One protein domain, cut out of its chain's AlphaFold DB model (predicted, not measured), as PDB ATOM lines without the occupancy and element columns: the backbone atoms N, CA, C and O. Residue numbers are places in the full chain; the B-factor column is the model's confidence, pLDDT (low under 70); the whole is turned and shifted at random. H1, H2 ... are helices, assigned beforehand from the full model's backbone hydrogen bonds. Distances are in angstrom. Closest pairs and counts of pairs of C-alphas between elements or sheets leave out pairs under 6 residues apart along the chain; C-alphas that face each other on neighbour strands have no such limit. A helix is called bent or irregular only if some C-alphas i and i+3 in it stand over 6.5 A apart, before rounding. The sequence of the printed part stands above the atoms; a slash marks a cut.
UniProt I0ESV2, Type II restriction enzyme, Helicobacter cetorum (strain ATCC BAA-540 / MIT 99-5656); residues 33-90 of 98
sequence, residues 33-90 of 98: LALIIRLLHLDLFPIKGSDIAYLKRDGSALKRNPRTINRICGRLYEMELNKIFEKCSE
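AT A GLANCE: This is residues 33 to 90 of the 98 residues of the protein "Type II restriction enzyme" of Helicobacter cetorum (strain ATCC BAA-540 / MIT 99-5656) (UniProt I0ESV2). The bent helix H4 makes an L, its long arm H4a forming the base along the longest axis and its arm H4b turning off at one end; the short helix H1 sits inside the angle of the L. H2 and the very short H3 lie toward the other end of the base, and the link of residues 41 to 49 loops from H1 on the side toward H4b before it reaches H2. The printed part has 58 residues with four named helices, H1, H2, H3 and H4 in that order, and no named strand; the class is all helix. The whole is compact, with a radius of gyration of the C-alphas of 10.6 A and spans of 29 by 21 by 19 A.

HOW THE PARTS SIT: Start at H1, residues 33 to 40. It only just touches H2, residues 50 to 57, with 3 pairs of C-alphas within 8 A; look at Leu 40 and Lys 56, whose C-alphas are the closest at 6.2 A, the lines about perpendicular at 88 degrees. Next comes H3, residues 61 to 64, close to H2 but not clearly touching; the closest C-alphas, of Leu 55 and Ala 61, are 6.2 A apart. H4, residues 66 to 89, was assigned by its hydrogen bonds as one helix but is bent: C-alphas 78 and 81 are 9.1 A apart. Its arms, H4a of residues 66 to 78 and H4b of residues 81 to 89, stand about perpendicular at 79 degrees. With residues 69 to 73 alone, H4a only just touches H1, with 3 pairs of C-alphas within 8 A; the closest, of Leu 33 and Ile 69, are 6.9 A apart, and the lines are only just about perpendicular at 71 degrees. H4b is apart from H2 and H3, and only just apart from H1, 8.4 A at the closest. In H1, H2, H4a and H4b every O i to N i+4 pair is within hydrogen-bond range; H3 is too short for such a pair.

IN THESE COORDINATES: Find C-alpha 33 at (-27.234, -34.688, 44.034); from there H1 runs 10.6 A to Leu 40. H2 measures 11.2 A and H3 4.9 A. Find C-alpha 66 at (-24.211, -27.617, 40.257), where H4a begins its 18.3 A; H4b covers 12.2 A and ends at C-alpha 89, (-38.768, -48.952, 33.344).

THE WHOLE: The C-alphas farthest apart, of Arg 64 and Glu 90, are 30.1 A from each other. The printed part has no cut and no long link. The mean pLDDT of the printed part is 86.3, and no printed residue is under 70.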
ATOM      1  N   LEU A  33     -28.507 -34.038  44.303       88.56
ATOM      2  CA  LEU A  33     -27.234 -34.688  44.034       88.56
ATOM      3  C   LEU A  33     -27.366 -36.199  44.239       88.56
ATOM      4  O   LEU A  33     -27.030 -36.966  43.334       88.56
ATOM      5  N   ALA A  34     -27.923 -36.625  45.377       90.81
ATOM      6  CA  ALA A  34     -28.169 -38.041  45.641       90.81
ATOM      7  C   ALA A  34     -29.181 -38.645  44.652       90.81
ATOM      8  O   ALA A  34     -28.967 -39.755  44.156       90.81
ATOM      9  N   LEU A  35     -30.231 -37.891  44.300       91.31
ATOM     10  CA  LEU A  35     -31.236 -38.297  43.318       91.31
ATOM     11  C   LEU A  35     -30.603 -38.613  41.957       91.31
ATOM     12  O   LEU A  35     -30.817 -39.699  41.414       91.31
ATOM     13  N   ILE A  36     -29.796 -37.693  41.413       89.56
ATOM     14  CA  ILE A  36     -29.148 -37.899  40.111       89.56
ATOM     15  C   ILE A  36     -28.151 -39.053  40.173       89.56
ATOM     16  O   ILE A  36     -28.155 -39.874  39.260       89.56
ATOM     17  N   ILE A  37     -27.335 -39.161  41.227       89.31
ATOM     18  CA  ILE A  37     -26.397 -40.288  41.376       89.31
ATOM     19  C   ILE A  37     -27.151 -41.615  41.299       89.31
ATOM     20  O   ILE A  37     -26.756 -42.514  40.556       89.31
ATOM     21  N   ARG A  38     -28.270 -41.732  42.020       89.75
ATOM     22  CA  ARG A  38     -29.048 -42.971  42.056       89.75
ATOM     23  C   ARG A  38     -29.714 -43.277  40.713       89.75
ATOM     24  O   ARG A  38     -29.691 -44.427  40.286       89.75
ATOM     25  N   LEU A  39     -30.233 -42.261  40.023       89.75
ATOM     26  CA  LEU A  39     -30.788 -42.403  38.673       89.75
ATOM     27  C   LEU A  39     -29.714 -42.739  37.624       89.75
ATOM     28  O   LEU A  39     -29.983 -43.500  36.700       89.75
ATOM     29  N   LEU A  40     -28.492 -42.214  37.752       88.38
ATOM     30  CA  LEU A  40     -27.375 -42.528  36.847       88.38
ATOM     31  C   LEU A  40     -26.921 -43.986  36.968       88.38
ATOM     32  O   LEU A  40     -26.462 -44.550  35.975       88.38
ATOM     33  N   HIS A  41     -27.079 -44.583  38.152       87.56
ATOM     34  CA  HIS A  41     -26.834 -46.005  38.393       87.56
ATOM     35  C   HIS A  41     -27.880 -46.928  37.747       87.56
ATOM     36  O   HIS A  41     -27.628 -48.125  37.641       87.56
ATOM     37  N   LEU A  42     -29.030 -46.405  37.308       86.69
ATOM     38  CA  LEU A  42     -30.002 -47.197  36.557       86.69
ATOM     39  C   LEU A  42     -29.523 -47.430  35.117       86.69
ATOM     40  O   LEU A  42     -28.840 -46.598  34.497       86.69
ATOM     41  N   ASP A  43     -29.958 -48.554  34.549       83.31
ATOM     42  CA  ASP A  43     -29.719 -48.894  33.145       83.31
ATOM     43  C   ASP A  43     -30.216 -47.796  32.198       83.31
ATOM     44  O   ASP A  43     -29.534 -47.441  31.231       83.31
ATOM     45  N   LEU A  44     -31.385 -47.227  32.495       86.19
ATOM     46  CA  LEU A  44     -31.996 -46.164  31.713       86.19
ATOM     47  C   LEU A  44     -32.236 -44.931  32.574       86.19
ATOM     48  O   LEU A  44     -32.843 -45.001  33.637       86.19
ATOM     49  N   PHE A  45     -31.750 -43.794  32.081       89.12
ATOM     50  CA  PHE A  45     -32.006 -42.506  32.703       89.12
ATOM     51  C   PHE A  45     -33.309 -41.923  32.134       89.12
ATOM     52  O   PHE A  45     -33.501 -41.970  30.917       89.12
ATOM     53  N   PRO A  46     -34.177 -41.325  32.967       88.12
ATOM     54  CA  PRO A  46     -35.517 -40.879  32.568       88.12
ATOM     55  C   PRO A  46     -35.522 -39.743  31.529       88.12
ATOM     56  O   PRO A  46     -36.507 -39.536  30.826       88.12
ATOM     57  N   ILE A  47     -34.424 -38.986  31.440       86.38
ATOM     58  CA  ILE A  47     -34.259 -37.840  30.541       86.38
ATOM     59  C   ILE A  47     -33.081 -38.116  29.604       86.38
ATOM     60  O   ILE A  47     -31.945 -38.286  30.046       86.38
ATOM     61  N   LYS A  48     -33.318 -38.110  28.291       79.25
ATOM     62  CA  LYS A  48     -32.238 -38.179  27.298       79.25
ATOM     63  C   LYS A  48     -31.596 -36.790  27.152       79.25
ATOM     64  O   LYS A  48     -32.293 -35.789  27.000       79.25
ATOM     65  N   GLY A  49     -30.267 -36.716  27.210       77.00
ATOM     66  CA  GLY A  49     -29.530 -35.464  27.034       77.00
ATOM     67  C   GLY A  49     -28.017 -35.662  27.047       77.00
ATOM     68  O   GLY A  49     -27.511 -36.580  27.696       77.00
ATOM     69  N   SER A  50     -27.296 -34.784  26.348       76.88
ATOM     70  CA  SER A  50     -25.828 -34.798  26.253       76.88
ATOM     71  C   SER A  50     -25.166 -34.722  27.633       76.88
ATOM     72  O   SER A  50     -24.168 -35.394  27.885       76.88
ATOM     73  N   ASP A  51     -25.778 -33.962  28.545       80.81
ATOM     74  CA  ASP A  51     -25.330 -33.814  29.929       80.81
ATOM     75  C   ASP A  51     -25.292 -35.167  30.660       80.81
ATOM     76  O   ASP A  51     -24.324 -35.469  31.344       80.81
ATOM     77  N   ILE A  52     -26.299 -36.028  30.478       85.50
ATOM     78  CA  ILE A  52     -26.386 -37.324  31.170       85.50
ATOM     79  C   ILE A  52     -25.287 -38.278  30.710       85.50
ATOM     80  O   ILE A  52     -24.682 -38.962  31.532       85.50
ATOM     81  N   ALA A  53     -24.998 -38.310  29.406       84.50
ATOM     82  CA  ALA A  53     -23.922 -39.136  28.862       84.50
ATOM     83  C   ALA A  53     -22.555 -38.713  29.420       84.50
ATOM     84  O   ALA A  53     -21.720 -39.561  29.732       84.50
ATOM     85  N   TYR A  54     -22.349 -37.405  29.589       84.31
ATOM     86  CA  TYR A  54     -21.154 -36.863  30.223       84.31
ATOM     87  C   TYR A  54     -21.085 -37.218  31.717       84.31
ATOM     88  O   TYR A  54     -20.064 -37.724  32.172       84.31
ATOM     89  N   LEU A  55     -22.184 -37.059  32.462       85.19
ATOM     90  CA  LEU A  55     -22.249 -37.377  33.896       85.19
ATOM     91  C   LEU A  55     -22.119 -38.881  34.189       85.19
ATOM     92  O   LEU A  55     -21.535 -39.251  35.203       85.19
ATOM     93  N   LYS A  56     -22.616 -39.758  33.302       84.19
ATOM     94  CA  LYS A  56     -22.383 -41.213  33.398       84.19
ATOM     95  C   LYS A  56     -20.903 -41.567  33.238       84.19
ATOM     96  O   LYS A  56     -20.454 -42.534  33.844       84.19
ATOM     97  N   ARG A  57     -20.155 -40.813  32.424       83.75
ATOM     98  CA  ARG A  57     -18.708 -41.013  32.236       83.75
ATOM     99  C   ARG A  57     -17.895 -40.432  33.387       83.75
ATOM    100  O   ARG A  57     -16.925 -41.051  33.802       83.75
ATOM    101  N   ASP A  58     -18.293 -39.267  33.892       82.62
ATOM    102  CA  ASP A  58     -17.600 -38.581  34.977       82.62
ATOM    103  C   ASP A  58     -18.570 -38.202  36.106       82.62
ATOM    104  O   ASP A  58     -19.211 -37.150  36.100       82.62
ATOM    105  N   GLY A  59     -18.644 -39.059  37.126       76.56
ATOM    106  CA  GLY A  59     -19.454 -38.791  38.318       76.56
ATOM    107  C   GLY A  59     -18.934 -37.613  39.155       76.56
ATOM    108  O   GLY A  59     -19.681 -37.038  39.946       76.56
ATOM    109  N   SER A  60     -17.674 -37.199  38.978       81.88
ATOM    110  CA  SER A  60     -17.114 -36.042  39.688       81.88
ATOM    111  C   SER A  60     -17.629 -34.710  39.126       81.88
ATOM    112  O   SER A  60     -17.728 -33.724  39.863       81.88
ATOM    113  N   ALA A  61     -18.033 -34.687  37.852       82.19
ATOM    114  CA  ALA A  61     -18.592 -33.528  37.172       82.19
ATOM    115  C   ALA A  61     -19.905 -33.048  37.801       82.19
ATOM    116  O   ALA A  61     -20.202 -31.854  37.737       82.19
ATOM    117  N   LEU A  62     -20.633 -33.940  38.482       80.25
ATOM    118  CA  LEU A  62     -21.790 -33.598  39.311       80.25
ATOM    119  C   LEU A  62     -21.429 -32.532  40.357       80.25
ATOM    120  O   LEU A  62     -22.112 -31.519  40.479       80.25
ATOM    121  N   LYS A  63     -20.309 -32.710  41.065       80.31
ATOM    122  CA  LYS A  63     -19.870 -31.765  42.106       80.31
ATOM    123  C   LYS A  63     -19.305 -30.467  41.528       80.31
ATOM    124  O   LYS A  63     -19.398 -29.427  42.170       80.31
ATOM    125  N   ARG A  64     -18.728 -30.518  40.323       85.19
ATOM    126  CA  ARG A  64     -18.116 -29.352  39.662       85.19
ATOM    127  C   ARG A  64     -19.146 -28.450  38.975       85.19
ATOM    128  O   ARG A  64     -18.906 -27.256  38.851       85.19
ATOM    129  N   ASN A  65     -20.287 -29.003  38.551       85.38
ATOM    130  CA  ASN A  65     -21.314 -28.293  37.783       85.38
ATOM    131  C   ASN A  65     -22.702 -28.357  38.450       85.38
ATOM    132  O   ASN A  65     -23.623 -28.990  37.919       85.38
ATOM    133  N   PRO A  66     -22.917 -27.638  39.569       84.81
ATOM    134  CA  PRO A  66     -24.211 -27.617  40.257       84.81
ATOM    135  C   PRO A  66     -25.346 -27.051  39.386       84.81
ATOM    136  O   PRO A  66     -26.503 -27.436  39.537       84.81
ATOM    137  N   ARG A  67     -25.028 -26.178  38.418       88.69
ATOM    138  CA  ARG A  67     -26.004 -25.647  37.449       88.69
ATOM    139  C   ARG A  67     -26.638 -26.751  36.599       88.69
ATOM    140  O   ARG A  67     -27.850 -26.742  36.398       88.69
ATOM    141  N   THR A  68     -25.835 -27.705  36.130       88.00
ATOM    142  CA  THR A  68     -26.311 -28.828  35.312       88.00
ATOM    143  C   THR A  68     -27.217 -29.744  36.127       88.00
ATOM    144  O   THR A  68     -28.297 -30.098  35.659       88.00
ATOM    145  N   ILE A  69     -26.830 -30.046  37.374       88.38
ATOM    146  CA  ILE A  69     -27.660 -30.806  38.321       88.38
ATOM    147  C   ILE A  69     -29.016 -30.133  38.513       88.38
ATOM    148  O   ILE A  69     -30.044 -30.768  38.307       88.38
ATOM    149  N   ASN A  70     -29.026 -28.841  38.845       89.44
ATOM    150  CA  ASN A  70     -30.271 -28.116  39.096       89.44
ATOM    151  C   ASN A  70     -31.172 -28.081  37.857       89.44
ATOM    152  O   ASN A  70     -32.387 -28.207  37.988       89.44
ATOM    153  N   ARG A  71     -30.595 -27.982  36.653       89.38
ATOM    154  CA  ARG A  71     -31.359 -28.039  35.399       89.38
ATOM    155  C   ARG A  71     -32.003 -29.407  35.174       89.38
ATOM    156  O   ARG A  71     -33.163 -29.473  34.776       89.38
ATOM    157  N   ILE A  72     -31.258 -30.488  35.409       89.50
ATOM    158  CA  ILE A  72     -31.772 -31.859  35.268       89.50
ATOM    159  C   ILE A  72     -32.851 -32.118  36.321       89.50
ATOM    160  O   ILE A  72     -33.939 -32.564  35.972       89.50
ATOM    161  N   CYS A  73     -32.581 -31.786  37.584       89.69
ATOM    162  CA  CYS A  73     -33.542 -31.930  38.672       89.69
ATOM    163  C   CYS A  73     -34.804 -31.101  38.454       89.69
ATOM    164  O   CYS A  73     -35.881 -31.624  38.688       89.69
ATOM    165  N   GLY A  74     -34.699 -29.874  37.933       91.38
ATOM    166  CA  GLY A  74     -35.868 -29.077  37.550       91.38
ATOM    167  C   GLY A  74     -36.807 -29.852  36.625       91.38
ATOM    168  O   GLY A  74     -37.975 -30.027  36.951       91.38
ATOM    169  N   ARG A  75     -36.263 -30.439  35.552       91.00
ATOM    170  CA  ARG A  75     -37.039 -31.276  34.621       91.00
ATOM    171  C   ARG A  75     -37.600 -32.540  35.277       91.00
ATOM    172  O   ARG A  75     -38.715 -32.939  34.971       91.00
ATOM    173  N   LEU A  76     -36.832 -33.179  36.164       90.62
ATOM    174  CA  LEU A  76     -37.311 -34.338  36.925       90.62
ATOM    175  C   LEU A  76     -38.508 -33.954  37.804       90.62
ATOM    176  O   LEU A  76     -39.496 -34.682  37.837       90.62
ATOM    177  N   TYR A  77     -38.447 -32.806  38.478       90.81
ATOM    178  CA  TYR A  77     -39.546 -32.312  39.301       90.81
ATOM    179  C   TYR A  77     -40.780 -31.961  38.468       90.81
ATOM    180  O   TYR A  77     -41.881 -32.313  38.874       90.81
ATOM    181  N   GLU A  78     -40.604 -31.353  37.293       91.44
ATOM    182  CA  GLU A  78     -41.706 -31.059  36.363       91.44
ATOM    183  C   GLU A  78     -42.410 -32.320  35.841       91.44
ATOM    184  O   GLU A  78     -43.604 -32.288  35.556       91.44
ATOM    185  N   MET A  79     -41.684 -33.430  35.693       87.38
ATOM    186  CA  MET A  79     -42.229 -34.692  35.182       87.38
ATOM    187  C   MET A  79     -42.966 -35.526  36.233       87.38
ATOM    188  O   MET A  79     -43.710 -36.427  35.853       87.38
ATOM    189  N   GLU A  80     -42.745 -35.248  37.517       89.62
ATOM    190  CA  GLU A  80     -43.214 -36.050  38.648       89.62
ATOM    191  C   GLU A  80     -42.632 -37.477  38.704       89.62
ATOM    192  O   GLU A  80     -42.187 -38.078  37.721       89.62
ATOM    193  N   LEU A  81     -42.650 -38.062  39.902       86.81
ATOM    194  CA  LEU A  81     -42.015 -39.351  40.183       86.81
ATOM    195  C   LEU A  81     -42.592 -40.514  39.351       86.81
ATOM    196  O   LEU A  81     -41.847 -41.392  38.918       86.81
ATOM    197  N   ASN A  82     -43.900 -40.497  39.081       85.25
ATOM    198  CA  ASN A  82     -44.569 -41.537  38.292       85.25
ATOM    199  C   ASN A  82     -44.016 -41.623  36.866       85.25
ATOM    200  O   ASN A  82     -43.718 -42.709  36.373       85.25
ATOM    201  N   LYS A  83     -43.806 -40.474  36.216       87.75
ATOM    202  CA  LYS A  83     -43.291 -40.425  34.845       87.75
ATOM    203  C   LYS A  83     -41.810 -40.770  34.782       87.75
ATOM    204  O   LYS A  83     -41.360 -41.383  33.817       87.75
ATOM    205  N   ILE A  84     -41.054 -40.416  35.823       89.44
ATOM    206  CA  ILE A  84     -39.667 -40.865  35.986       89.44
ATOM    207  C   ILE A  84     -39.622 -42.394  36.038       89.44
ATOM    208  O   ILE A  84     -38.808 -42.983  35.329       89.44
ATOM    209  N   PHE A  85     -40.490 -43.033  36.831       87.31
ATOM    210  CA  PHE A  85     -40.542 -44.494  36.935       87.31
ATOM    211  C   PHE A  85     -40.810 -45.139  35.582       87.31
ATOM    212  O   PHE A  85     -40.033 -45.984  35.142       87.31
ATOM    213  N   GLU A  86     -41.865 -44.681  34.905       85.62
ATOM    214  CA  GLU A  86     -42.263 -45.170  33.586       85.62
ATOM    215  C   GLU A  86     -41.079 -45.109  32.614       85.62
ATOM    216  O   GLU A  86     -40.693 -46.130  32.046       85.62
ATOM    217  N   LYS A  87     -40.410 -43.950  32.537       87.50
ATOM    218  CA  LYS A  87     -39.228 -43.740  31.691       87.50
ATOM    219  C   LYS A  87     -38.027 -44.599  32.077       87.50
ATOM    220  O   LYS A  87     -37.294 -45.033  31.201       87.50
ATOM    221  N   CYS A  88     -37.797 -44.860  33.360       87.88
ATOM    222  CA  CYS A  88     -36.700 -45.738  33.786       87.88
ATOM    223  C   CYS A  88     -37.002 -47.215  33.490       87.88
ATOM    224  O   CYS A  88     -36.090 -47.989  33.194       87.88
ATOM    225  N   SER A  89     -38.279 -47.594  33.581       84.19
ATOM    226  CA  SER A  89     -38.768 -48.952  33.344       84.19
ATOM    227  C   SER A  89     -38.974 -49.265  31.862       84.19
ATOM    228  O   SER A  89     -39.207 -50.426  31.528       84.19
ATOM    229  N   GLU A  90     -38.863 -48.263  30.973       82.56
ATOM    230  CA  GLU A  90     -39.008 -48.446  29.528       82.56
ATOM    231  C   GLU A  90     -38.169 -49.657  29.072       82.56
ATOM    232  O   GLU A  90     -37.004 -49.816  29.487       82.56
TER     233      GLU A  90